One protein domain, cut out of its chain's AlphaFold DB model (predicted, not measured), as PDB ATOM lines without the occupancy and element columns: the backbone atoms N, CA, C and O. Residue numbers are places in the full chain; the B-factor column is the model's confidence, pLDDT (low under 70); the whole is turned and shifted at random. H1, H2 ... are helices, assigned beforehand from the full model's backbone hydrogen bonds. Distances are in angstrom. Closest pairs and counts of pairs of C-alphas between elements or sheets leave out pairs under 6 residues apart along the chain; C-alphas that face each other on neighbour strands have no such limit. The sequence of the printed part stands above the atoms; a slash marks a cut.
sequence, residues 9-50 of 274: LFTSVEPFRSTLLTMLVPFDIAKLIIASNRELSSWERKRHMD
ATOM      1  N   LEU A   9     160.792 140.834 213.693       84.19
ATOM      2  CA  LEU A   9     160.803 141.041 212.238       84.19
ATOM      3  C   LEU A   9     159.383 141.259 211.692       84.19
ATOM      4  O   LEU A   9     159.156 142.209 210.947       84.19
ATOM      5  N   PHE A  10     158.413 140.444 212.119       85.88
ATOM      6  CA  PHE A  10     157.015 140.567 211.703       85.88
ATOM      7  C   PHE A  10     156.324 141.839 212.222       85.88
ATOM      8  O   PHE A  10     155.358 142.284 211.612       85.88
ATOM      9  N   THR A  11     156.787 142.451 213.319       80.94
ATOM     10  CA  THR A  11     156.204 143.707 213.831       80.94
ATOM     11  C   THR A  11     156.892 144.968 213.340       80.94
ATOM     12  O   THR A  11     156.236 145.997 213.216       80.94
ATOM     13  N   SER A  12     158.206 144.911 213.132       82.44
ATOM     14  CA  SER A  12     159.058 146.101 213.011       82.44
ATOM     15  C   SER A  12     159.632 146.302 211.606       82.44
ATOM     16  O   SER A  12     160.225 147.345 211.344       82.44
ATOM     17  N   VAL A  13     159.491 145.322 210.706       86.25
ATOM     18  CA  VAL A  13     160.023 145.377 209.336       86.25
ATOM     19  C   VAL A  13     158.870 145.203 208.348       86.25
ATOM     20  O   VAL A  13     158.503 144.085 207.994       86.25
ATOM     21  N   GLU A  14     158.293 146.323 207.900       84.12
ATOM     22  CA  GLU A  14     157.141 146.327 206.981       84.12
ATOM     23  C   GLU A  14     157.380 145.475 205.720       84.12
ATOM     24  O   GLU A  14     156.534 144.617 205.467       84.12
ATOM     25  N   PRO A  15     158.531 145.546 205.012       87.75
ATOM     26  CA  PRO A  15     158.740 144.724 203.820       87.75
ATOM     27  C   PRO A  15     158.695 143.220 204.113       87.75
ATOM     28  O   PRO A  15     158.150 142.454 203.327       87.75
ATOM     29  N   PHE A  16     159.200 142.788 205.274       87.88
ATOM     30  CA  PHE A  16     159.152 141.387 205.696       87.88
ATOM     31  C   PHE A  16     157.716 140.943 206.006       87.88
ATOM     32  O   PHE A  16     157.294 139.875 205.562       87.88
ATOM     33  N   ARG A  17     156.944 141.773 206.719       91.56
ATOM     34  CA  ARG A  17     155.523 141.523 207.003       91.56
ATOM     35  C   ARG A  17     154.697 141.468 205.714       91.56
ATOM     36  O   ARG A  17     153.974 140.501 205.508       91.56
ATOM     37  N   SER A  18     154.861 142.451 204.835       88.88
ATOM     38  CA  SER A  18     154.177 142.579 203.544       88.88
ATOM     39  C   SER A  18     154.478 141.395 202.611       88.88
ATOM     40  O   SER A  18     153.563 140.778 202.059       88.88
ATOM     41  N   THR A  19     155.750 140.978 202.511       90.75
ATOM     42  CA  THR A  19     156.137 139.755 201.789       90.75
ATOM     43  C   THR A  19     155.514 138.505 202.413       90.75
ATOM     44  O   THR A  19     154.908 137.719 201.689       90.75
ATOM     45  N   LEU A  20     155.588 138.327 203.737       91.19
ATOM     46  CA  LEU A  20     155.048 137.137 204.403       91.19
ATOM     47  C   LEU A  20     153.522 137.019 204.248       91.19
ATOM     48  O   LEU A  20     153.031 135.941 203.930       91.19
ATOM     49  N   LEU A  21     152.779 138.123 204.386       92.25
ATOM     50  CA  LEU A  21     151.331 138.166 204.139       92.25
ATOM     51  C   LEU A  21     150.964 137.918 202.663       92.25
ATOM     52  O   LEU A  21     149.837 137.542 202.367       92.25
ATOM     53  N   THR A  22     151.899 138.096 201.724       89.00
ATOM     54  CA  THR A  22     151.702 137.759 200.300       89.00
ATOM     55  C   THR A  22     152.008 136.281 199.996       89.00
ATOM     56  O   THR A  22     151.638 135.783 198.939       89.00
ATOM     57  N   MET A  23     152.671 135.557 200.908       89.12
ATOM     58  CA  MET A  23     153.073 134.149 200.736       89.12
ATOM     59  C   MET A  23     152.186 133.141 201.488       89.12
ATOM     60  O   MET A  23     152.441 131.938 201.416       89.12
ATOM     61  N   LEU A  24     151.178 133.605 202.230       90.44
ATOM     62  CA  LEU A  24     150.312 132.786 203.082       90.44
ATOM     63  C   LEU A  24     148.850 132.879 202.630       90.44
ATOM     64  O   LEU A  24     148.405 133.931 202.181       90.44
ATOM     65  N   VAL A  25     148.093 131.791 202.800       90.00
ATOM     66  CA  VAL A  25     146.629 131.810 202.626       90.00
ATOM     67  C   VAL A  25     145.946 132.507 203.814       90.00
ATOM     68  O   VAL A  25     146.498 132.473 204.921       90.00
ATOM     69  N   PRO A  26     144.742 133.086 203.653       91.88
ATOM     70  CA  PRO A  26     144.044 133.811 204.718       91.88
ATOM     71  C   PRO A  26     143.922 133.046 206.045       91.88
ATOM     72  O   PRO A  26     144.144 133.633 207.103       91.88
ATOM     73  N   PHE A  27     143.664 131.733 206.037       92.88
ATOM     74  CA  PHE A  27     143.631 130.939 207.273       92.88
ATOM     75  C   PHE A  27     145.003 130.834 207.966       92.88
ATOM     76  O   PHE A  27     145.080 130.888 209.195       92.88
ATOM     77  N   ASP A  28     146.106 130.738 207.214       92.69
ATOM     78  CA  ASP A  28     147.465 130.791 207.777       92.69
ATOM     79  C   ASP A  28     147.796 132.179 208.332       92.69
ATOM     80  O   ASP A  28     148.413 132.280 209.396       92.69
ATOM     81  N   ILE A  29     147.318 133.241 207.681       94.06
ATOM     82  CA  ILE A  29     147.423 134.612 208.188       94.06
ATOM     83  C   ILE A  29     146.628 134.765 209.489       94.06
ATOM     84  O   ILE A  29     147.177 135.279 210.460       94.06
ATOM     85  N   ALA A  30     145.392 134.264 209.572       92.81
ATOM     86  CA  ALA A  30     144.588 134.300 210.798       92.81
ATOM     87  C   ALA A  30     145.315 133.623 211.979       92.81
ATOM     88  O   ALA A  30     145.423 134.198 213.066       92.81
ATOM     89  N   LYS A  31     145.902 132.438 211.752       93.06
ATOM     90  CA  LYS A  31     146.714 131.723 212.756       93.06
ATOM     91  C   LYS A  31     147.978 132.506 213.149       93.06
ATOM     92  O   LYS A  31     148.292 132.589 214.335       93.06
ATOM     93  N   LEU A  32     148.682 133.113 212.189       91.56
ATOM     94  CA  LEU A  32     149.861 133.961 212.430       91.56
ATOM     95  C   LEU A  32     149.520 135.230 213.233       91.56
ATOM     96  O   LEU A  32     150.304 135.670 214.076       91.56
ATOM     97  N   ILE A  33     148.347 135.807 212.994       91.88
ATOM     98  CA  ILE A  33     147.831 137.009 213.655       91.88
ATOM     99  C   ILE A  33     147.538 136.750 215.140       91.88
ATOM    100  O   ILE A  33     148.015 137.509 215.988       91.88
ATOM    101  N   ILE A  34     146.912 135.614 215.476       89.88
ATOM    102  CA  ILE A  34     146.798 135.164 216.875       89.88
ATOM    103  C   ILE A  34     148.182 134.846 217.465       89.88
ATOM    104  O   ILE A  34     148.542 135.385 218.510       89.88
ATOM    105  N   ALA A  35     148.999 134.031 216.789       88.44
ATOM    106  CA  ALA A  35     150.291 133.576 217.317       88.44
ATOM    107  C   ALA A  35     151.315 134.706 217.553       88.44
ATOM    108  O   ALA A  35     152.197 134.578 218.402       88.44
ATOM    109  N   SER A  36     151.211 135.816 216.817       87.00
ATOM    110  CA  SER A  36     152.047 137.009 217.007       87.00
ATOM    111  C   SER A  36     151.445 138.046 217.966       87.00
ATOM    112  O   SER A  36     152.168 138.965 218.365       87.00
ATOM    113  N   ASN A  37     150.169 137.887 218.349       86.62
ATOM    114  CA  ASN A  37     149.338 138.855 219.069       86.62
ATOM    115  C   ASN A  37     149.358 140.251 218.415       86.62
ATOM    116  O   ASN A  37     149.758 141.245 219.031       86.62
ATOM    117  N   ARG A  38     149.008 140.313 217.123       88.12
ATOM    118  CA  ARG A  38     149.010 141.546 216.318       88.12
ATOM    119  C   ARG A  38     147.847 141.572 215.353       88.12
ATOM    120  O   ARG A  38     147.629 140.601 214.654       88.12
ATOM    121  N   GLU A  39     147.179 142.710 215.237       90.81
ATOM    122  CA  GLU A  39     146.097 142.892 214.271       90.81
ATOM    123  C   GLU A  39     146.610 143.102 212.833       90.81
ATOM    124  O   GLU A  39     147.780 143.421 212.591       90.81
ATOM    125  N   LEU A  40     145.701 142.940 211.866       89.81
ATOM    126  CA  LEU A  40     145.839 143.462 210.505       89.81
ATOM    127  C   LEU A  40     145.206 144.852 210.441       89.81
ATOM    128  O   LEU A  40     144.065 145.028 210.877       89.81
ATOM    129  N   SER A  41     145.900 145.804 209.821       91.06
ATOM    130  CA  SER A  41     145.300 147.076 209.417       91.06
ATOM    131  C   SER A  41     144.145 146.859 208.428       91.06
ATOM    132  O   SER A  41     144.029 145.813 207.784       91.06
ATOM    133  N   SER A  42     143.282 147.864 208.264       90.88
ATOM    134  CA  SER A  42     142.142 147.800 207.336       90.88
ATOM    135  C   SER A  42     142.562 147.543 205.881       90.88
ATOM    136  O   SER A  42     141.871 146.816 205.168       90.88
ATOM    137  N   TRP A  43     143.710 148.082 205.457       91.75
ATOM    138  CA  TRP A  43     144.291 147.829 204.135       91.75
ATOM    139  C   TRP A  43     144.813 146.395 204.001       91.75
ATOM    140  O   TRP A  43     144.456 145.717 203.041       91.75
ATOM    141  N   GLU A  44     145.585 145.899 204.976       91.69
ATOM    142  CA  GLU A  44     146.099 144.522 204.942       91.69
ATOM    143  C   GLU A  44     144.957 143.505 204.960       91.69
ATOM    144  O   GLU A  44     144.951 142.571 204.166       91.69
ATOM    145  N   ARG A  45     143.946 143.717 205.811       90.44
ATOM    146  CA  ARG A  45     142.756 142.861 205.871       90.44
ATOM    147  C   ARG A  45     142.017 142.847 204.531       90.44
ATOM    148  O   ARG A  45     141.654 141.778 204.061       90.44
ATOM    149  N   LYS A  46     141.843 144.003 203.879       85.44
ATOM    150  CA  LYS A  46     141.222 144.080 202.546       85.44
ATOM    151  C   LYS A  46     142.066 143.415 201.444       85.44
ATOM    152  O   LYS A  46     141.503 143.003 200.438       85.44
ATOM    153  N   ARG A  47     143.392 143.348 201.605       87.88
ATOM    154  CA  ARG A  47     144.324 142.819 200.596       87.88
ATOM    155  C   ARG A  47     144.638 141.326 200.743       87.88
ATOM    156  O   ARG A  47     144.941 140.697 199.740       87.88
ATOM    157  N   HIS A  48     144.619 140.793 201.964       89.56
ATOM    158  CA  HIS A  48     145.145 139.458 202.282       89.56
ATOM    159  C   HIS A  48     144.136 138.534 202.990       89.56
ATOM    160  O   HIS A  48     144.498 137.430 203.379       89.56
ATOM    161  N   MET A  49     142.893 138.984 203.206       89.38
ATOM    162  CA  MET A  49     141.838 138.204 203.872       89.38
ATOM    163  C   MET A  49     140.548 138.126 203.040       89.38
ATOM    164  O   MET A  49     139.457 138.106 203.612       89.38
ATOM    165  N   ASP A  50     140.640 138.106 201.705       82.94
ATOM    166  CA  ASP A  50     139.490 137.702 200.888       82.94
ATOM    167  C   ASP A  50     139.259 136.196 201.093       82.94
ATOM    168  O   ASP A  50     140.184 135.392 200.990       82.94
TER     169      ASP A  50
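AT A GLANCE: This is residues 9 to 50 of the 274 residues of an uncharacterized protein of Zopfia rhizophila CBS 207.26 (UniProt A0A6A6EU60). Three short helices, H3, H2 and H4, splay from one another with their centres in a triangle, and they come nearest each other where H2 and H4 end and H3 begins. The four-residue H1 makes a corner at the other end of H2, and residues 37 to 41 join the far end of H3 to the beginning of H4. The printed part has 42 residues, with four named helices in the order H1, H2, H3, H4 and no named strand; its class is all helix. It is compact, with a radius of gyration of the C-alphas of 9.2 A, and rounded, with spans of 24 by 19 by 18 A.

IN THESE COORDINATES: H3, the longest helix, covers residues 26 to 36 and measures 15.0 A from C-alpha 26 at (144.044, 133.811, 204.718) to C-alpha 36 at (152.047, 137.009, 217.007). H2 covers residues 14 to 22, 12.2 A. H4 covers residues 42 to 48, 10.2 A, and ends with C-alpha 48 at (145.145, 139.458, 202.282). H1 covers residues 9 to 12, 5.4 A.

HOW THE PARTS SIT: H3 is close to H4 but not clearly touching it; their closest C-alphas, of Pro 26 and His 48, are 6.2 A apart. The two run opposite ways at a steep tilt of 54 degrees. H3 and H2 are also close but not clearly touching, with the C-alphas of Ile 29 and Leu 21 closest at 6.7 A; they run opposite ways at a steep tilt of 40 degrees. H2 and H4 are close but not clearly touching, closest at the C-alphas of Leu 21 and His 48, 6.6 A, and run the same way at a steep tilt of 47 degrees. H1 and H2 touch only at the corner, where the C-alphas of Phe 10 and Arg 17 are 5.0 A apart. H1 is apart from H4, and only just apart from H3, at 8.1 A. In H2, H3 and H4 every O i to N i+4 pair is within hydrogen-bond range; H1 is too short for such a pair, and its one O i to N i+3 pair is not within range.

THE WHOLE: The two C-alphas farthest apart, of Ser 12 and Asp 50, are 24.5 A apart. The printed part has no cut, and the three links are tight. The mean pLDDT of the printed part is 89.2, and no printed residue is under 70.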